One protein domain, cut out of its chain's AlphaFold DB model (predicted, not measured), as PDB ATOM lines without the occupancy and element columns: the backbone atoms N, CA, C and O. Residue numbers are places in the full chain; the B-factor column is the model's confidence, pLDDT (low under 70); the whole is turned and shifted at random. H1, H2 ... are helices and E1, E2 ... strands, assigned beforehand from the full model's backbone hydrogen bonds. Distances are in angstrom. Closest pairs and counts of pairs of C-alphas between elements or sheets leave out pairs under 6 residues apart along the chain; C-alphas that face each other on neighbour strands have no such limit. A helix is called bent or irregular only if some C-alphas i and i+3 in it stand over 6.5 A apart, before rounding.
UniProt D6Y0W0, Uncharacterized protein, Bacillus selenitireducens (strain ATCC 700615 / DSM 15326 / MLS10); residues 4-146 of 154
ATOM      1  N   LEU A   4      17.386  12.825 -14.586       66.62
ATOM      2  CA  LEU A   4      17.445  13.219 -15.994       66.62
ATOM      3  C   LEU A   4      18.783  12.888 -16.674       66.62
ATOM      4  O   LEU A   4      18.793  12.571 -17.848       66.62
ATOM      5  N   LEU A   5      19.898  12.906 -15.939       68.00
ATOM      6  CA  LEU A   5      21.232  12.773 -16.533       68.00
ATOM      7  C   LEU A   5      21.517  11.337 -16.987       68.00
ATOM      8  O   LEU A   5      22.071  11.128 -18.054       68.00
ATOM      9  N   LEU A   6      21.089  10.349 -16.196       68.12
ATOM     10  CA  LEU A   6      21.131   8.960 -16.637       68.12
ATOM     11  C   LEU A   6      20.057   8.688 -17.693       68.12
ATOM     12  O   LEU A   6      20.345   7.983 -18.643       68.12
ATOM     13  N   TYR A   7      18.851   9.250 -17.549       68.75
ATOM     14  CA  TYR A   7      17.783   9.063 -18.533       68.75
ATOM     15  C   TYR A   7      18.221   9.456 -19.953       68.75
ATOM     16  O   TYR A   7      18.099   8.617 -20.837       68.75
ATOM     17  N   ASP A   8      18.791  10.654 -20.133       67.19
ATOM     18  CA  ASP A   8      19.253  11.140 -21.443       67.19
ATOM     19  C   ASP A   8      20.391  10.264 -22.006       67.19
ATOM     20  O   ASP A   8      20.344   9.848 -23.160       67.19
ATOM     21  N   VAL A   9      21.369   9.893 -21.165       66.31
ATOM     22  CA  VAL A   9      22.444   8.952 -21.544       66.31
ATOM     23  C   VAL A   9      21.872   7.596 -21.974       66.31
ATOM     24  O   VAL A   9      22.365   6.981 -22.909       66.31
ATOM     25  N   PHE A  10      20.827   7.100 -21.311       65.19
ATOM     26  CA  PHE A  10      20.250   5.791 -21.614       65.19
ATOM     27  C   PHE A  10      19.398   5.759 -22.876       65.19
ATOM     28  O   PHE A  10      19.358   4.717 -23.526       65.19
ATOM     29  N   THR A  11      18.681   6.838 -23.183       63.41
ATOM     30  CA  THR A  11      17.865   6.901 -24.399       63.41
ATOM     31  C   THR A  11      18.726   7.038 -25.644       63.41
ATOM     32  O   THR A  11      18.440   6.373 -26.630       63.41
ATOM     33  N   ASP A  12      19.809   7.816 -25.586       60.88
ATOM     34  CA  ASP A  12      20.607   8.109 -26.781       60.88
ATOM     35  C   ASP A  12      21.745   7.092 -26.980       60.88
ATOM     36  O   ASP A  12      22.043   6.681 -28.101       60.88
ATOM     37  N   ALA A  13      22.361   6.600 -25.899       58.50
ATOM     38  CA  ALA A  13      23.560   5.769 -25.998       58.50
ATOM     39  C   ALA A  13      23.299   4.273 -26.235       58.50
ATOM     40  O   ALA A  13      24.185   3.455 -25.992       58.50
ATOM     41  N   PHE A  14      22.102   3.882 -26.682       62.22
ATOM     42  CA  PHE A  14      21.793   2.477 -26.978       62.22
ATOM     43  C   PHE A  14      21.169   2.228 -28.343       62.22
ATOM     44  O   PHE A  14      21.366   1.132 -28.864       62.22
ATOM     45  N   ASP A  15      20.520   3.224 -28.946       62.50
ATOM     46  CA  ASP A  15      19.954   3.101 -30.296       62.50
ATOM     47  C   ASP A  15      21.037   2.853 -31.359       62.50
ATOM     48  O   ASP A  15      20.802   2.169 -32.353       62.50
ATOM     49  N   GLU A  16      22.251   3.356 -31.127       66.44
ATOM     50  CA  GLU A  16      23.382   3.189 -32.048       66.44
ATOM     51  C   GLU A  16      24.308   2.021 -31.674       66.44
ATOM     52  O   GLU A  16      25.250   1.722 -32.401       66.44
ATOM     53  N   HIS A  17      24.071   1.354 -30.545       72.69
ATOM     54  CA  HIS A  17      25.034   0.429 -29.954       72.69
ATOM     55  C   HIS A  17      24.661  -1.030 -30.183       72.69
ATOM     56  O   HIS A  17      23.505  -1.435 -30.033       72.69
ATOM     57  N   ALA A  18      25.676  -1.850 -30.453       80.06
ATOM     58  CA  ALA A  18      25.503  -3.278 -30.660       80.06
ATOM     59  C   ALA A  18      26.246  -4.093 -29.602       80.06
ATOM     60  O   ALA A  18      27.303  -3.717 -29.083       80.06
ATOM     61  N   ILE A  19      25.693  -5.265 -29.307       84.81
ATOM     62  CA  ILE A  19      26.397  -6.300 -28.563       84.81
ATOM     63  C   ILE A  19      26.614  -7.466 -29.490       84.81
ATOM     64  O   ILE A  19      25.663  -8.046 -30.015       84.81
ATOM     65  N   ARG A  20      27.879  -7.839 -29.630       89.19
ATOM     66  CA  ARG A  20      28.275  -9.057 -30.312       89.19
ATOM     67  C   ARG A  20      28.690 -10.074 -29.281       89.19
ATOM     68  O   ARG A  20      29.514  -9.805 -28.408       89.19
ATOM     69  N   TRP A  21      28.121 -11.255 -29.385       90.31
ATOM     70  CA  TRP A  21      28.402 -12.334 -28.473       90.31
ATOM     71  C   TRP A  21      29.057 -13.480 -29.222       90.31
ATOM     72  O   TRP A  21      28.369 -14.178 -29.969       90.31
ATOM     73  N   PRO A  22      30.364 -13.716 -29.019       92.44
ATOM     74  CA  PRO A  22      31.002 -14.885 -29.588       92.44
ATOM     75  C   PRO A  22      30.275 -16.143 -29.113       92.44
ATOM     76  O   PRO A  22      30.049 -16.334 -27.911       92.44
ATOM     77  N   VAL A  23      29.893 -16.980 -30.066       93.00
ATOM     78  CA  VAL A  23      29.084 -18.169 -29.844       93.00
ATOM     79  C   VAL A  23      29.736 -19.376 -30.498       93.00
ATOM     80  O   VAL A  23      30.342 -19.299 -31.565       93.00
ATOM     81  N   THR A  24      29.632 -20.513 -29.824       94.25
ATOM     82  CA  THR A  24      29.952 -21.827 -30.372       94.25
ATOM     83  C   THR A  24      28.690 -22.676 -30.346       94.25
ATOM     84  O   THR A  24      28.027 -22.766 -29.316       94.25
ATOM     85  N   LEU A  25      28.350 -23.266 -31.486       92.56
ATOM     86  CA  LEU A  25      27.194 -24.133 -31.674       92.56
ATOM     87  C   LEU A  25      27.694 -25.554 -31.912       92.56
ATOM     88  O   LEU A  25      28.555 -25.767 -32.767       92.56
ATOM     89  N   GLU A  26      27.155 -26.520 -31.182       93.00
ATOM     90  CA  GLU A  26      27.419 -27.939 -31.420       93.00
ATOM     91  C   GLU A  26      26.208 -28.555 -32.121       93.00
ATOM     92  O   GLU A  26      25.109 -28.555 -31.570       93.00
ATOM     93  N   THR A  27      26.400 -29.030 -33.352       88.06
ATOM     94  CA  THR A  27      25.333 -29.532 -34.229       88.06
ATOM     95  C   THR A  27      25.792 -30.788 -34.965       88.06
ATOM     96  O   THR A  27      26.825 -30.758 -35.625       88.06
ATOM     97  N   ASP A  28      25.088 -31.915 -34.813       85.56
ATOM     98  CA  ASP A  28      25.382 -33.192 -35.496       85.56
ATOM     99  C   ASP A  28      26.878 -33.601 -35.491       85.56
ATOM    100  O   ASP A  28      27.438 -34.092 -36.475       85.56
ATOM    101  N   GLY A  29      27.564 -33.389 -34.360       84.31
ATOM    102  CA  GLY A  29      28.994 -33.696 -34.205       84.31
ATOM    103  C   GLY A  29      29.951 -32.708 -34.887       84.31
ATOM    104  O   GLY A  29      31.156 -32.963 -34.950       84.31
ATOM    105  N   GLN A  30      29.437 -31.586 -35.385       88.69
ATOM    106  CA  GLN A  30      30.189 -30.442 -35.886       88.69
ATOM    107  C   GLN A  30      30.145 -29.287 -34.887       88.69
ATOM    108  O   GLN A  30      29.182 -29.097 -34.147       88.69
ATOM    109  N   THR A  31      31.209 -28.489 -34.895       93.44
ATOM    110  CA  THR A  31      31.309 -27.271 -34.095       93.44
ATOM    111  C   THR A  31      31.327 -26.077 -35.034       93.44
ATOM    112  O   THR A  31      32.285 -25.904 -35.789       93.44
ATOM    113  N   LEU A  32      30.289 -25.250 -34.969       93.56
ATOM    114  CA  LEU A  32      30.217 -23.975 -35.675       93.56
ATOM    115  C   LEU A  32      30.570 -22.849 -34.709       93.56
ATOM    116  O   LEU A  32      30.264 -22.911 -33.518       93.56
ATOM    117  N   LYS A  33      31.221 -21.814 -35.221       94.75
ATOM    118  CA  LYS A  33      31.592 -20.624 -34.460       94.75
ATOM    119  C   LYS A  33      31.069 -19.392 -35.166       94.75
ATOM    120  O   LYS A  33      30.910 -19.404 -36.387       94.75
ATOM    121  N   GLY A  34      30.775 -18.369 -34.382       93.19
ATOM    122  CA  GLY A  34      30.271 -17.117 -34.901       93.19
ATOM    123  C   GLY A  34      30.023 -16.086 -33.816       93.19
ATOM    124  O   GLY A  34      30.522 -16.191 -32.694       93.19
ATOM    125  N   GLU A  35      29.195 -15.112 -34.150       93.38
ATOM    126  CA  GLU A  35      28.784 -14.010 -33.302       93.38
ATOM    127  C   GLU A  35      27.264 -13.864 -33.361       93.38
ATOM    128  O   GLU A  35      26.673 -13.716 -34.432       93.38
ATOM    129  N   LEU A  36      26.627 -13.890 -32.195       91.06
ATOM    130  CA  LEU A  36      25.237 -13.497 -32.041       91.06
ATOM    131  C   LEU A  36      25.184 -11.985 -31.831       91.06
ATOM    132  O   LEU A  36      25.836 -11.469 -30.924       91.06
ATOM    133  N   ILE A  37      24.421 -11.275 -32.651       89.56
ATOM    134  CA  ILE A  37      24.372  -9.815 -32.644       89.56
ATOM    135  C   ILE A  37      22.995  -9.368 -32.160       89.56
ATOM    136  O   ILE A  37      21.954  -9.810 -32.670       89.56
ATOM    137  N   ALA A  38      23.010  -8.501 -31.154       85.62
ATOM    138  CA  ALA A  38      21.848  -7.781 -30.668       85.62
ATOM    139  C   ALA A  38      21.989  -6.286 -30.916       85.62
ATOM    140  O   ALA A  38      23.029  -5.695 -30.616       85.62
ATOM    141  N   ASP A  39      20.872  -5.700 -31.336       76.50
ATOM    142  CA  ASP A  39      20.668  -4.261 -31.312       76.50
ATOM    143  C   ASP A  39      20.043  -3.891 -29.954       76.50
ATOM    144  O   ASP A  39      19.058  -4.511 -29.506       76.50
ATOM    145  N   GLY A  40      20.616  -2.893 -29.275       66.00
ATOM    146  CA  GLY A  40      19.946  -2.220 -28.161       66.00
ATOM    147  C   GLY A  40      18.685  -1.558 -28.694       66.00
ATOM    148  O   GLY A  40      18.738  -0.910 -29.730       66.00
ATOM    149  N   THR A  41      17.522  -1.812 -28.090       55.28
ATOM    150  CA  THR A  41      16.264  -1.353 -28.713       55.28
ATOM    151  C   THR A  41      15.298  -0.628 -27.812       55.28
ATOM    152  O   THR A  41      14.328  -0.159 -28.371       55.28
ATOM    153  N   ASP A  42      15.491  -0.550 -26.492       57.91
ATOM    154  CA  ASP A  42      14.733   0.386 -25.642       57.91
ATOM    155  C   ASP A  42      15.170   0.299 -24.172       57.91
ATOM    156  O   ASP A  42      15.591  -0.755 -23.679       57.91
ATOM    157  N   TYR A  43      14.945   1.390 -23.442       58.16
ATOM    158  CA  TYR A  43      15.042   1.464 -21.989       58.16
ATOM    159  C   TYR A  43      13.732   1.982 -21.369       58.16
ATOM    160  O   TYR A  43      13.058   2.863 -21.905       58.16
ATOM    161  N   LEU A  44      13.391   1.470 -20.183       52.81
ATOM    162  CA  LEU A  44      12.328   1.998 -19.322       52.81
ATOM    163  C   LEU A  44      12.883   2.165 -17.902       52.81
ATOM    164  O   LEU A  44      13.427   1.214 -17.359       52.81
ATOM    165  N   ILE A  45      12.692   3.328 -17.256       58.53
ATOM    166  CA  ILE A  45      12.735   3.436 -15.780       58.53
ATOM    167  C   ILE A  45      11.297   3.164 -15.324       58.53
ATOM    168  O   ILE A  45      10.495   4.104 -15.299       58.53
ATOM    169  N   PRO A  46      10.866   1.931 -14.990       50.09
ATOM    170  CA  PRO A  46       9.446   1.710 -14.747       50.09
ATOM    171  C   PRO A  46       9.027   2.317 -13.401       50.09
ATOM    172  O   PRO A  46       7.850   2.608 -13.189       50.09
ATOM    173  N   ARG A  47       9.977   2.523 -12.472       56.62
ATOM    174  CA  ARG A  47       9.807   3.121 -11.134       56.62
ATOM    175  C   ARG A  47      11.142   3.718 -10.690       56.62
ATOM    176  O   ARG A  47      12.169   3.152 -11.030       56.62
ATOM    177  N   GLN A  48      11.117   4.809  -9.915       61.88
ATOM    178  CA  GLN A  48      12.195   5.789  -9.630       61.88
ATOM    179  C   GLN A  48      13.662   5.318  -9.418       61.88
ATOM    180  O   GLN A  48      14.522   6.187  -9.336       61.88
ATOM    181  N   TYR A  49      13.982   4.020  -9.340       69.88
ATOM    182  CA  TYR A  49      15.329   3.488  -9.072       69.88
ATOM    183  C   TYR A  49      15.610   2.108  -9.709       69.88
ATOM    184  O   TYR A  49      16.467   1.372  -9.215       69.88
ATOM    185  N   GLU A  50      14.866   1.709 -10.743       75.12
ATOM    186  CA  GLU A  50      15.100   0.458 -11.478       75.12
ATOM    187  C   GLU A  50      15.623   0.758 -12.880       75.12
ATOM    188  O   GLU A  50      15.016   1.544 -13.599       75.12
ATOM    189  N   LEU A  51      16.751   0.148 -13.235       75.00
ATOM    190  CA  LEU A  51      17.334   0.210 -14.569       75.00
ATOM    191  C   LEU A  51      16.907  -1.036 -15.336       75.00
ATOM    192  O   LEU A  51      17.034  -2.130 -14.795       75.00
ATOM    193  N   GLU A  52      16.422  -0.886 -16.565       76.81
ATOM    194  CA  GLU A  52      15.962  -1.992 -17.406       76.81
ATOM    195  C   GLU A  52      16.630  -1.961 -18.776       76.81
ATOM    196  O   GLU A  52      16.404  -1.043 -19.551       76.81
ATOM    197  N   LEU A  53      17.402  -2.985 -19.110       77.75
ATOM    198  CA  LEU A  53      18.018  -3.123 -20.418       77.75
ATOM    199  C   LEU A  53      17.233  -4.119 -21.268       77.75
ATOM    200  O   LEU A  53      16.924  -5.222 -20.808       77.75
ATOM    201  N   LYS A  54      16.931  -3.737 -22.511       80.38
ATOM    202  CA  LYS A  54      16.292  -4.605 -23.496       80.38
ATOM    203  C   LYS A  54      17.178  -4.755 -24.728       80.38
ATOM    204  O   LYS A  54      17.457  -3.788 -25.436       80.38
ATOM    205  N   TRP A  55      17.566  -5.991 -25.007       82.44
ATOM    206  CA  TRP A  55      18.228  -6.373 -26.248       82.44
ATOM    207  C   TRP A  55      17.284  -7.106 -27.154       82.44
ATOM    208  O   TRP A  55      16.434  -7.861 -26.689       82.44
ATOM    209  N   THR A  56      17.492  -6.933 -28.448       85.69
ATOM    210  CA  THR A  56      16.807  -7.725 -29.452       85.69
ATOM    211  C   THR A  56      17.865  -8.415 -30.297       85.69
ATOM    212  O   THR A  56      18.520  -7.780 -31.121       85.69
ATOM    213  N   PHE A  57      18.053  -9.715 -30.073       85.56
ATOM    214  CA  PHE A  57      18.949 -10.535 -30.882       85.56
ATOM    215  C   PHE A  57      18.266 -10.846 -32.209       85.56
ATOM    216  O   PHE A  57      17.085 -11.206 -32.226       85.56
ATOM    217  N   ARG A  58      18.992 -10.666 -33.314       86.50
ATOM    218  CA  ARG A  58      18.422 -10.768 -34.672       86.50
ATOM    219  C   ARG A  58      19.305 -11.498 -35.660       86.50
ATOM    220  O   ARG A  58      18.791 -12.075 -36.614       86.50
ATOM    221  N   LEU A  59      20.616 -11.425 -35.454       91.12
ATOM    222  CA  LEU A  59      21.590 -11.954 -36.392       91.12
ATOM    223  C   LEU A  59      22.496 -12.951 -35.686       91.12
ATOM    224  O   LEU A  59      22.952 -12.719 -34.567       91.12
ATOM    225  N   LEU A  60      22.792 -14.038 -36.379       92.12
ATOM    226  CA  LEU A  60      23.891 -14.936 -36.074       92.12
ATOM    227  C   LEU A  60      24.818 -14.930 -37.287       92.12
ATOM    228  O   LEU A  60      24.442 -15.389 -38.363       92.12
ATOM    229  N   LYS A  61      26.020 -14.386 -37.119       93.94
ATOM    230  CA  LYS A  61      27.059 -14.393 -38.146       93.94
ATOM    231  C   LYS A  61      28.046 -15.513 -37.843       93.94
ATOM    232  O   LYS A  61      28.683 -15.471 -36.804       93.94
ATOM    233  N   LEU A  62      28.192 -16.489 -38.727       93.81
ATOM    234  CA  LEU A  62      29.185 -17.553 -38.582       93.81
ATOM    235  C   LEU A  62      30.558 -17.133 -39.131       93.81
ATOM    236  O   LEU A  62      30.670 -16.196 -39.924       93.81
ATOM    237  N   ASP A  63      31.605 -17.851 -38.720       92.62
ATOM    238  CA  ASP A  63      32.997 -17.621 -39.143       92.62
ATOM    239  C   ASP A  63      33.209 -17.804 -40.660       92.62
ATOM    240  O   ASP A  63      34.183 -17.294 -41.211       92.62
ATOM    241  N   ASP A  64      32.316 -18.525 -41.343       90.06
ATOM    242  CA  ASP A  64      32.328 -18.723 -42.800       90.06
ATOM    243  C   ASP A  64      31.572 -17.625 -43.577       90.06
ATOM    244  O   ASP A  64      31.275 -17.794 -44.759       90.06
ATOM    245  N   ASP A  65      31.273 -16.507 -42.907       88.94
ATOM    246  CA  ASP A  65      30.470 -15.377 -43.384       88.94
ATOM    247  C   ASP A  65      28.987 -15.697 -43.658       88.94
ATOM    248  O   ASP A  65      28.255 -14.828 -44.143       88.94
ATOM    249  N   THR A  66      28.490 -16.882 -43.283       90.81
ATOM    250  CA  THR A  66      27.046 -17.150 -43.279       90.81
ATOM    251  C   THR A  66      26.355 -16.217 -42.290       90.81
ATOM    252  O   THR A  66      26.689 -16.183 -41.104       90.81
ATOM    253  N   VAL A  67      25.363 -15.463 -42.766       92.25
ATOM    254  CA  VAL A  67      24.527 -14.598 -41.929       92.25
ATOM    255  C   VAL A  67      23.142 -15.210 -41.835       92.25
ATOM    256  O   VAL A  67      22.445 -15.356 -42.837       92.25
ATOM    257  N   ILE A  68      22.757 -15.549 -40.615       90.25
ATOM    258  CA  ILE A  68      21.449 -16.088 -40.278       90.25
ATOM    259  C   ILE A  68      20.647 -14.968 -39.648       90.25
ATOM    260  O   ILE A  68      21.067 -14.360 -38.663       90.25
ATOM    261  N   ASP A  69      19.497 -14.708 -40.240       89.56
ATOM    262  CA  ASP A  69      18.650 -13.586 -39.902       89.56
ATOM    263  C   ASP A  69      17.289 -14.097 -39.453       89.56
ATOM    264  O   ASP A  69      16.590 -14.765 -40.209       89.56
ATOM    265  N   PHE A  70      16.927 -13.800 -38.213       83.94
ATOM    266  CA  PHE A  70      15.638 -14.168 -37.636       83.94
ATOM    267  C   PHE A  70      14.821 -12.915 -37.289       83.94
ATOM    268  O   PHE A  70      14.059 -12.898 -36.324       83.94
ATOM    269  N   ARG A  71      14.967 -11.853 -38.102       71.56
ATOM    270  CA  ARG A  71      14.247 -10.568 -37.994       71.56
ATOM    271  C   ARG A  71      12.723 -10.679 -37.923       71.56
ATOM    272  O   ARG A  71      12.114  -9.791 -37.332       71.56
ATOM    273  N   ASP A  72      12.126 -11.711 -38.516       75.12
ATOM    274  CA  ASP A  72      10.665 -11.888 -38.532       75.12
ATOM    275  C   ASP A  72      10.090 -12.190 -37.140       75.12
ATOM    276  O   ASP A  72       8.942 -11.847 -36.851       75.12
ATOM    277  N   ASP A  73      10.895 -12.786 -36.262       81.06
ATOM    278  CA  ASP A  73      10.559 -13.035 -34.864       81.06
ATOM    279  C   ASP A  73      11.866 -12.987 -34.052       81.06
ATOM    280  O   ASP A  73      12.521 -14.005 -33.809       81.06
ATOM    281  N   PRO A  74      12.340 -11.770 -33.731       81.25
ATOM    282  CA  PRO A  74      13.627 -11.589 -33.090       81.25
ATOM    283  C   PRO A  74      13.525 -11.927 -31.603       81.25
ATOM    284  O   PRO A  74      12.453 -11.814 -31.018       81.25
ATOM    285  N   PHE A  75      14.636 -12.288 -30.957       83.62
ATOM    286  CA  PHE A  75      14.610 -12.707 -29.553       83.62
ATOM    287  C   PHE A  75      14.832 -11.512 -28.610       83.62
ATOM    288  O   PHE A  75      15.968 -11.029 -28.508       83.62
ATOM    289  N   PRO A  76      13.794 -11.016 -27.902       84.75
ATOM    290  CA  PRO A  76      13.971  -9.971 -26.913       84.75
ATOM    291  C   PRO A  76      14.511 -10.559 -25.607       84.75
ATOM    292  O   PRO A  76      13.921 -11.467 -25.020       84.75
ATOM    293  N   LEU A  77      15.586  -9.975 -25.090       84.31
ATOM    294  CA  LEU A  77      16.096 -10.248 -23.756       84.31
ATOM    295  C   LEU A  77      15.941  -9.000 -22.902       84.31
ATOM    296  O   LEU A  77      16.402  -7.925 -23.273       84.31
ATOM    297  N   LYS A  78      15.287  -9.155 -21.753       84.00
ATOM    298  CA  LYS A  78      15.085  -8.083 -20.785       84.00
ATOM    299  C   LYS A  78      15.843  -8.397 -19.509       84.00
ATOM    300  O   LYS A  78      15.706  -9.484 -18.950       84.00
ATOM    301  N   TRP A  79      16.572  -7.409 -19.021       83.56
ATOM    302  CA  TRP A  79      17.276  -7.449 -17.753       83.56
ATOM    303  C   TRP A  79      16.908  -6.220 -16.934       83.56
ATOM    304  O   TRP A  79      16.804  -5.133 -17.491       83.56
ATOM    305  N   SER A  80      16.704  -6.361 -15.625       83.12
ATOM    306  CA  SER A  80      16.507  -5.200 -14.760       83.12
ATOM    307  C   SER A  80      17.237  -5.319 -13.431       83.12
ATOM    308  O   SER A  80      17.421  -6.409 -12.885       83.12
ATOM    309  N   GLU A  81      17.657  -4.177 -12.889       82.00
ATOM    310  CA  GLU A  81      18.286  -4.094 -11.577       82.00
ATOM    311  C   GLU A  81      17.837  -2.866 -10.784       82.00
ATOM    312  O   GLU A  81      17.514  -1.815 -11.325       82.00
ATOM    313  N   ARG A  82      17.892  -2.967  -9.451       83.38
ATOM    314  CA  ARG A  82      17.501  -1.885  -8.527       83.38
ATOM    315  C   ARG A  82      18.702  -1.157  -7.908       83.38
ATOM    316  O   ARG A  82      18.614  -0.658  -6.789       83.38
ATOM    317  N   ARG A  83      19.846  -1.128  -8.605       80.88
ATOM    318  CA  ARG A  83      21.130  -0.561  -8.129       80.88
ATOM    319  C   ARG A  83      21.419   0.835  -8.693       80.88
ATOM    320  O   ARG A  83      22.576   1.201  -8.888       80.88
ATOM    321  N   TYR A  84      20.372   1.630  -8.915       78.88
ATOM    322  CA  TYR A  84      20.459   2.956  -9.531       78.88
ATOM    323  C   TYR A  84      21.522   3.867  -8.891       78.88
ATOM    324  O   TYR A  84      22.365   4.414  -9.593       78.88
ATOM    325  N   GLU A  85      21.537   4.007  -7.560       80.31
ATOM    326  CA  GLU A  85      22.491   4.907  -6.890       80.31
ATOM    327  C   GLU A  85      23.951   4.486  -7.082       80.31
ATOM    328  O   GLU A  85      24.832   5.328  -7.239       80.31
ATOM    329  N   GLU A  86      24.226   3.181  -7.059       84.69
ATOM    330  CA  GLU A  86      25.577   2.670  -7.270       84.69
ATOM    331  C   GLU A  86      26.031   2.919  -8.707       84.69
ATOM    332  O   GLU A  86      27.170   3.329  -8.939       84.69
ATOM    333  N   ARG A  87      25.125   2.714  -9.668       82.44
ATOM    334  CA  ARG A  87      25.376   3.005 -11.076       82.44
ATOM    335  C   ARG A  87      25.618   4.488 -11.307       82.44
ATOM    336  O   ARG A  87      26.596   4.806 -11.971       82.44
ATOM    337  N   LEU A  88      24.832   5.372 -10.695       80.50
ATOM    338  CA  LEU A  88      25.038   6.818 -10.788       80.50
ATOM    339  C   LEU A  88      26.414   7.233 -10.252       80.50
ATOM    340  O   LEU A  88      27.134   7.955 -10.930       80.50
ATOM    341  N   ARG A  89      26.830   6.723  -9.085       85.75
ATOM    342  CA  ARG A  89      28.166   7.027  -8.536       85.75
ATOM    343  C   ARG A  89      29.293   6.542  -9.444       85.75
ATOM    344  O   ARG A  89      30.318   7.205  -9.551       85.75
ATOM    345  N   LYS A  90      29.119   5.378 -10.080       84.44
ATOM    346  CA  LYS A  90      30.082   4.868 -11.065       84.44
ATOM    347  C   LYS A  90      30.126   5.772 -12.292       84.44
ATOM    348  O   LYS A  90      31.219   6.149 -12.684       84.44
ATOM    349  N   PHE A  91      28.972   6.169 -12.826       83.69
ATOM    350  CA  PHE A  91      28.875   7.080 -13.967       83.69
ATOM    351  C   PHE A  91      29.596   8.404 -13.682       83.69
ATOM    352  O   PHE A  91      30.452   8.823 -14.453       83.69
ATOM    353  N   GLU A  92      29.327   9.009 -12.521       84.31
ATOM    354  CA  GLU A  92      29.977  10.249 -12.078       84.31
ATOM    355  C   GLU A  92      31.505  10.111 -11.947       84.31
ATOM    356  O   GLU A  92      32.224  11.095 -12.105       84.31
ATOM    357  N   ALA A  93      32.011   8.905 -11.669       88.88
ATOM    358  CA  ALA A  93      33.435   8.638 -11.491       88.88
ATOM    359  C   ALA A  93      34.166   8.219 -12.779       88.88
ATOM    360  O   ALA A  93      35.348   8.529 -12.924       88.88
ATOM    361  N   SER A  94      33.508   7.487 -13.684       88.44
ATOM    362  CA  SER A  94      34.133   6.904 -14.881       88.44
ATOM    363  C   SER A  94      33.818   7.640 -16.180       88.44
ATOM    364  O   SER A  94      34.517   7.424 -17.167       88.44
ATOM    365  N   GLY A  95      32.781   8.478 -16.200       84.56
ATOM    366  CA  GLY A  95      32.234   9.033 -17.435       84.56
ATOM    367  C   GLY A  95      31.382   8.022 -18.206       84.56
ATOM    368  O   GLY A  95      31.281   6.852 -17.831       84.56
ATOM    369  N   GLU A  96      30.767   8.510 -19.278       80.81
ATOM    370  CA  GLU A  96      29.686   7.855 -20.019       80.81
ATOM    371  C   GLU A  96      30.090   6.548 -20.712       80.81
ATOM    372  O   GLU A  96      29.597   5.495 -20.319       80.81
ATOM    373  N   GLU A  97      31.023   6.569 -21.670       80.75
ATOM    374  CA  GLU A  97      31.388   5.367 -22.444       80.75
ATOM    375  C   GLU A  97      31.904   4.220 -21.564       80.75
ATOM    376  O   GLU A  97      31.516   3.059 -21.720       80.75
ATOM    377  N   ALA A  98      32.777   4.532 -20.601       84.19
ATOM    378  CA  ALA A  98      33.317   3.531 -19.685       84.19
ATOM    379  C   ALA A  98      32.214   2.923 -18.807       84.19
ATOM    380  O   ALA A  98      32.231   1.722 -18.518       84.19
ATOM    381  N   TRP A  99      31.251   3.750 -18.396       84.25
ATOM    382  CA  TRP A  99      30.103   3.311 -17.620       84.25
ATOM    383  C   TRP A  99      29.154   2.435 -18.451       84.25
ATOM    384  O   TRP A  99      28.791   1.352 -17.989       84.25
ATOM    385  N   LEU A 100      28.817   2.854 -19.677       79.75
ATOM    386  CA  LEU A 100      27.959   2.120 -20.615       79.75
ATOM    387  C   LEU A 100      28.533   0.743 -20.927       79.75
ATOM    388  O   LEU A 100      27.852  -0.267 -20.746       79.75
ATOM    389  N   ARG A 101      29.819   0.685 -21.290       83.50
ATOM    390  CA  ARG A 101      30.525  -0.572 -21.551       83.50
ATOM    391  C   ARG A 101      30.426  -1.534 -20.368       83.50
ATOM    392  O   ARG A 101      30.129  -2.711 -20.557       83.50
ATOM    393  N   GLN A 102      30.654  -1.052 -19.144       84.75
ATOM    394  CA  GLN A 102      30.564  -1.896 -17.950       84.75
ATOM    395  C   GLN A 102      29.126  -2.340 -17.661       84.75
ATOM    396  O   GLN A 102      28.902  -3.495 -17.310       84.75
ATOM    397  N   PHE A 103      28.152  -1.438 -17.789       81.44
ATOM    398  CA  PHE A 103      26.740  -1.741 -17.557       81.44
ATOM    399  C   PHE A 103      26.230  -2.828 -18.506       81.44
ATOM    400  O   PHE A 103      25.605  -3.790 -18.064       81.44
ATOM    401  N   VAL A 104      26.571  -2.708 -19.788       80.69
ATOM    402  CA  VAL A 104      26.249  -3.689 -20.824       80.69
ATOM    403  C   VAL A 104      26.839  -5.056 -20.520       80.69
ATOM    404  O   VAL A 104      26.123  -6.054 -20.559       80.69
ATOM    405  N   ILE A 105      28.133  -5.106 -20.199       83.75
ATOM    406  CA  ILE A 105      28.817  -6.366 -19.897       83.75
ATOM    407  C   ILE A 105      28.196  -7.028 -18.660       83.75
ATOM    408  O   ILE A 105      27.948  -8.232 -18.681       83.75
ATOM    409  N   ASP A 106      27.893  -6.253 -17.613       85.62
ATOM    410  CA  ASP A 106      27.269  -6.770 -16.390       85.62
ATOM    411  C   ASP A 106      25.875  -7.349 -16.659       85.62
ATOM    412  O   ASP A 106      25.550  -8.440 -16.187       85.62
ATOM    413  N   ALA A 107      25.047  -6.625 -17.419       82.81
ATOM    414  CA  ALA A 107      23.729  -7.102 -17.812       82.81
ATOM    415  C   ALA A 107      23.834  -8.376 -18.664       82.81
ATOM    416  O   ALA A 107      23.003  -9.275 -18.558       82.81
ATOM    417  N   ALA A 108      24.881  -8.479 -19.486       82.69
ATOM    418  CA  ALA A 108      25.012  -9.563 -20.442       82.69
ATOM    419  C   ALA A 108      25.429 -10.820 -19.703       82.69
ATOM    420  O   ALA A 108      24.732 -11.826 -19.779       82.69
ATOM    421  N   ASP A 109      26.475 -10.746 -18.880       85.62
ATOM    422  CA  ASP A 109      26.878 -11.874 -18.042       85.62
ATOM    423  C   ASP A 109      25.715 -12.375 -17.165       85.62
ATOM    424  O   ASP A 109      25.488 -13.584 -17.086       85.62
ATOM    425  N   ALA A 110      24.904 -11.463 -16.612       86.56
ATOM    426  CA  ALA A 110      23.725 -11.815 -15.823       86.56
ATOM    427  C   ALA A 110      22.612 -12.513 -16.628       86.56
ATOM    428  O   ALA A 110      21.871 -13.323 -16.068       86.56
ATOM    429  N   SER A 111      22.476 -12.220 -17.921       86.38
ATOM    430  CA  SER A 111      21.428 -12.784 -18.778       86.38
ATOM    431  C   SER A 111      21.904 -13.910 -19.701       86.38
ATOM    432  O   SER A 111      21.089 -14.463 -20.441       86.38
ATOM    433  N   ARG A 112      23.185 -14.304 -19.637       87.06
ATOM    434  CA  ARG A 112      23.781 -15.333 -20.509       87.06
ATOM    435  C   ARG A 112      23.009 -16.649 -20.493       87.06
ATOM    436  O   ARG A 112      22.713 -17.191 -21.549       87.06
ATOM    437  N   GLU A 113      22.677 -17.162 -19.312       87.62
ATOM    438  CA  GLU A 113      21.965 -18.444 -19.185       87.62
ATOM    439  C   GLU A 113      20.552 -18.359 -19.771       87.62
ATOM    440  O   GLU A 113      20.131 -19.240 -20.515       87.62
ATOM    441  N   THR A 114      19.849 -17.252 -19.512       89.25
ATOM    442  CA  THR A 114      18.519 -16.996 -20.083       89.25
ATOM    443  C   THR A 114      18.562 -16.896 -21.607       89.25
ATOM    444  O   THR A 114      17.669 -17.413 -22.274       89.25
ATOM    445  N   LEU A 115      19.597 -16.257 -22.158       88.31
ATOM    446  CA  LEU A 115      19.794 -16.151 -23.600       88.31
ATOM    447  C   LEU A 115      20.057 -17.518 -24.234       88.31
ATOM    448  O   LEU A 115      19.382 -17.865 -25.195       88.31
ATOM    449  N   THR A 116      20.981 -18.307 -23.680       88.81
ATOM    450  CA  THR A 116      21.295 -19.659 -24.173       88.81
ATOM    451  C   THR A 116      20.052 -20.552 -24.200       88.81
ATOM    452  O   THR A 116      19.730 -21.140 -25.234       88.81
ATOM    453  N   ASP A 117      19.323 -20.617 -23.083       87.94
ATOM    454  CA  ASP A 117      18.135 -21.466 -22.957       87.94
ATOM    455  C   ASP A 117      16.977 -20.981 -23.836       87.94
ATOM    456  O   ASP A 117      16.234 -21.790 -24.401       87.94
ATOM    457  N   GLY A 118      16.803 -19.661 -23.931       88.88
ATOM    458  CA  GLY A 118      15.747 -19.035 -24.715       88.88
ATOM    459  C   GLY A 118      15.963 -19.194 -26.216       88.88
ATOM    460  O   GLY A 118      15.032 -19.580 -26.920       88.88
ATOM    461  N   LEU A 119      17.190 -18.966 -26.693       87.12
ATOM    462  CA  LEU A 119      17.534 -19.004 -28.113       87.12
ATOM    463  C   LEU A 119      17.355 -20.408 -28.706       87.12
ATOM    464  O   LEU A 119      16.722 -20.552 -29.749       87.12
ATOM    465  N   LEU A 120      17.810 -21.451 -28.000       86.81
ATOM    466  CA  LEU A 120      17.625 -22.853 -28.406       86.81
ATOM    467  C   LEU A 120      16.154 -23.253 -28.570       86.81
ATOM    468  O   LEU A 120      15.827 -24.145 -29.348       86.81
ATOM    469  N   ARG A 121      15.260 -22.612 -27.816       87.69
ATOM    470  CA  ARG A 121      13.817 -22.883 -27.847       87.69
ATOM    471  C   ARG A 121      13.064 -21.904 -28.737       87.69
ATOM    472  O   ARG A 121      11.845 -22.026 -28.858       87.69
ATOM    473  N   HIS A 122      13.762 -20.938 -29.332       88.44
ATOM    474  CA  HIS A 122      13.140 -19.906 -30.135       88.44
ATOM    475  C   HIS A 122      12.770 -20.462 -31.517       88.44
ATOM    476  O   HIS A 122      13.661 -20.916 -32.249       88.44
ATOM    477  N   PRO A 123      11.483 -20.431 -31.912       87.94
ATOM    478  CA  PRO A 123      11.042 -20.991 -33.187       87.94
ATOM    479  C   PRO A 123      11.747 -20.344 -34.379       87.94
ATOM    480  O   PRO A 123      12.252 -21.055 -35.243       87.94
ATOM    481  N   ALA A 124      11.863 -19.015 -34.373       87.12
ATOM    482  CA  ALA A 124      12.513 -18.259 -35.441       87.12
ATOM    483  C   ALA A 124      13.995 -18.606 -35.602       87.12
ATOM    484  O   ALA A 124      14.494 -18.700 -36.716       87.12
ATOM    485  N   PHE A 125      14.695 -18.841 -34.488       88.06
ATOM    486  CA  PHE A 125      16.108 -19.207 -34.515       88.06
ATOM    487  C   PHE A 125      16.291 -20.592 -35.139       88.06
ATOM    488  O   PHE A 125      17.096 -20.773 -36.049       88.06
ATOM    489  N   THR A 126      15.479 -21.557 -34.698       88.12
ATOM    490  CA  THR A 126      15.478 -22.910 -35.264       88.12
ATOM    491  C   THR A 126      15.115 -22.899 -36.750       88.12
ATOM    492  O   THR A 126      15.756 -23.583 -37.545       88.12
ATOM    493  N   GLN A 127      14.109 -22.113 -37.138       89.19
ATOM    494  CA  GLN A 127      13.688 -21.982 -38.529       89.19
ATOM    495  C   GLN A 127      14.786 -21.351 -39.393       89.19
ATOM    496  O   GLN A 127      15.109 -21.891 -40.445       89.19
ATOM    497  N   ALA A 128      15.408 -20.263 -38.935       88.75
ATOM    498  CA  ALA A 128      16.458 -19.582 -39.687       88.75
ATOM    499  C   ALA A 128      17.699 -20.475 -39.885       88.75
ATOM    500  O   ALA A 128      18.305 -20.468 -40.954       88.75
ATOM    501  N   LEU A 129      18.041 -21.312 -38.896       89.62
ATOM    502  CA  LEU A 129      19.076 -22.341 -39.049       89.62
ATOM    503  C   LEU A 129      18.704 -23.367 -40.129       89.62
ATOM    504  O   LEU A 129      19.522 -23.673 -40.994       89.62
ATOM    505  N   GLN A 130      17.462 -23.859 -40.122       89.50
ATOM    506  CA  GLN A 130      16.979 -24.816 -41.123       89.50
ATOM    507  C   GLN A 130      16.983 -24.227 -42.538       89.50
ATOM    508  O   GLN A 130      17.389 -24.905 -43.480       89.50
ATOM    509  N   GLU A 131      16.573 -22.968 -42.695       90.38
ATOM    510  CA  GLU A 131      16.614 -22.243 -43.970       90.38
ATOM    511  C   GLU A 131      18.050 -22.056 -44.479       90.38
ATOM    512  O   GLU A 131      18.301 -22.165 -45.680       90.38
ATOM    513  N   ALA A 132      19.005 -21.875 -43.565       89.12
ATOM    514  CA  ALA A 132      20.437 -21.862 -43.855       89.12
ATOM    515  C   ALA A 132      21.048 -23.270 -44.038       89.12
ATOM    516  O   ALA A 132      22.257 -23.394 -44.225       89.12
ATOM    517  N   ASN A 133      20.234 -24.335 -44.014       90.94
ATOM    518  CA  ASN A 133      20.664 -25.734 -44.100       90.94
ATOM    519  C   ASN A 133      21.673 -26.129 -43.000       90.94
ATOM    520  O   ASN A 133      22.591 -26.922 -43.224       90.94
ATOM    521  N   ILE A 134      21.491 -25.569 -41.805       90.06
ATOM    522  CA  ILE A 134      22.252 -25.869 -40.595       90.06
ATOM    523  C   ILE A 134      21.347 -26.663 -39.656       90.06
ATOM    524  O   ILE A 134      20.216 -26.268 -39.372       90.06
ATOM    525  N   ALA A 135      21.838 -27.804 -39.172       90.12
ATOM    526  CA  ALA A 135      21.105 -28.592 -38.193       90.12
ATOM    527  C   ALA A 135      20.965 -27.817 -36.872       90.12
ATOM    528  O   ALA A 135      21.874 -27.089 -36.456       90.12
ATOM    529  N   THR A 136      19.816 -27.969 -36.211       88.44
ATOM    530  CA  THR A 136      19.553 -27.325 -34.922       88.44
ATOM    531  C   THR A 136      20.621 -27.749 -33.913       88.44
ATOM    532  O   THR A 136      20.815 -28.949 -33.731       88.44
ATOM    533  N   PRO A 137      21.318 -26.807 -33.259       90.12
ATOM    534  CA  PRO A 137      22.354 -27.158 -32.305       90.12
ATOM    535  C   PRO A 137      21.757 -27.809 -31.058       90.12
ATOM    536  O   PRO A 137      20.732 -27.361 -30.543       90.12
ATOM    537  N   ASP A 138      22.440 -28.827 -30.540       88.06
ATOM    538  CA  ASP A 138      22.121 -29.450 -29.253       88.06
ATOM    539  C   ASP A 138      22.565 -28.558 -28.089       88.06
ATOM    540  O   ASP A 138      21.947 -28.530 -27.022       88.06
ATOM    541  N   VAL A 139      23.665 -27.826 -28.297       89.75
ATOM    542  CA  VAL A 139      24.297 -26.981 -27.287       89.75
ATOM    543  C   VAL A 139      24.735 -25.656 -27.905       89.75
ATOM    544  O   VAL A 139      25.323 -25.612 -28.987       89.75
ATOM    545  N   ILE A 140      24.475 -24.569 -27.175       91.38
ATOM    546  CA  ILE A 140      24.980 -23.229 -27.472       91.38
ATOM    547  C   ILE A 140      25.890 -22.790 -26.329       91.38
ATOM    548  O   ILE A 140      25.489 -22.731 -25.167       91.38
ATOM    549  N   HIS A 141      27.123 -22.441 -26.670       91.19
ATOM    550  CA  HIS A 141      28.095 -21.876 -25.751       91.19
ATOM    551  C   HIS A 141      28.348 -20.416 -26.102       91.19
ATOM    552  O   HIS A 141      29.039 -20.105 -27.070       91.19
ATOM    553  N   LEU A 142      27.809 -19.520 -25.284       90.31
ATOM    554  CA  LEU A 142      28.132 -18.099 -25.322       90.31
ATOM    555  C   LEU A 142      29.433 -17.837 -24.557       90.31
ATOM    556  O   LEU A 142      29.621 -18.340 -23.443       90.31
ATOM    557  N   ALA A 143      30.331 -17.037 -25.133       88.44
ATOM    558  CA  ALA A 143      31.561 -16.626 -24.464       88.44
ATOM    559  C   ALA A 143      31.272 -15.885 -23.147       88.44
ATOM    560  O   ALA A 143      30.191 -15.341 -22.928       88.44
ATOM    561  N   LYS A 144      32.250 -15.845 -22.238       83.62
ATOM    562  CA  LYS A 144      32.085 -15.095 -20.982       83.62
ATOM    563  C   LYS A 144      32.042 -13.588 -21.193       83.62
ATOM    564  O   LYS A 144      31.360 -12.897 -20.451       83.62
ATOM    565  N   GLU A 145      32.774 -13.109 -22.186       83.75
ATOM    566  CA  GLU A 145      32.956 -11.690 -22.449       83.75
ATOM    567  C   GLU A 145      32.268 -11.346 -23.774       83.75
ATOM    568  O   GLU A 145      32.770 -11.731 -24.833       83.75
ATOM    569  N   PRO A 146      31.107 -10.674 -23.739       86.25
ATOM    570  CA  PRO A 146      30.526 -10.095 -24.936       86.25
ATOM    571  C   PRO A 146      31.343  -8.877 -25.374       86.25
ATOM    572  O   PRO A 146      31.973  -8.184 -24.569       86.25
TER     573      PRO A 146
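What this domain is: This is residues 4 to 146 of the 154 residues of an uncharacterized protein of Bacillus selenitireducens (strain ATCC 700615 / DSM 15326 / MLS10) (UniProt D6Y0W0). A long, strongly twisted sheet of six strands curls round one long bent helix, H3, whose two arms H3a and H3b lie in its hollow. H1 and H2 sit toward one end of the long axis, and the short helix H4 packs on E4 toward the other end, where the turn between E1 and E2 reaches farthest. The printed part has 143 residues, with four named helices and six named strands in the order H1 E1 E2 E3 E4 E5 H2 H3 H4 E6; the class is mixed, helices and strands. The sheet is branched, with antiparallel neighbour pairs, and the whole is compact but elongated, with a radius of gyration of the C-alphas of 16.4 A and spans of 49 by 25 by 23 A.

Where its parts are: The sheet holds E1, residues 18 to 27, 26.5 A long; E2, residues 30 to 43, 38.0 A, from C-alpha 30 at (30.189, -30.442, -35.886); E3, residues 51 to 62, 32.1 A; E4, residues 67 to 69; E5, residues 75 to 81, 20.3 A; and E6, residues 139 to 142, ending at C-alpha 142 (28.132, -18.099, -25.322). H1, residues 4 to 15, begins at C-alpha 4 (17.445, 13.219, -15.994) and is 17.7 A long. H2 is residues 84 to 94, 15.2 A, and H4 residues 123 to 131, 12.2 A. H3, residues 96 to 120, was assigned as one helix by its hydrogen bonds but is bent, with C-alphas 110 and 113 7.6 A apart; its arms are H3a, residues 96 to 110, 21.0 A, and H3b, residues 113 to 120, 11.1 A.

How they stand to each other: E1 E2 E3 E4 form a meander, each strand the antiparallel neighbour of the one before. N 21 and O 36 of the hairpin E1 and E2 are 2.8 A apart, and N 35 and O 61 of the hairpin E2 and E3 2.7 A, both within hydrogen-bond range. E3 bends by 56 degrees at residue 58; E4, with N 68 and O 60 at 2.8 A, and E5, with N 53 and O 79 at 2.8 A, lie on the other side of it from E2. E6 is an edge strand beside E1, with N 24 and O 141 at 2.8 A. The sheet curls round H3a and H3b, whose lines stand at a steep tilt of 69 degrees, only just short of about perpendicular. The closest C-alphas of H3b and E6 are those of Thr 116 and Ile 140, 6.1 A apart. H1 is on the sheet over E2, at a height over the sheet of 8.0 A. H4 is on the sheet, only just over E4, with 3 of its C-alphas falling on that strand. H2 is not on the sheet; it is close to H3a but not clearly touching, with the C-alphas of Phe 91 and Trp 99 closest at 5.4 A. Every O i to N i+4 pair is within hydrogen-bond range in H2, H3a, H3b and H4, and 6 of 8 in H1.

The domain as a whole: The two C-alphas farthest apart are those of Leu 4 and Gly 29, 51.6 A. The printed part has no cut and no long link. Its mean pLDDT is 82.4, with residues 4 to 16 and 40 to 49 under 70.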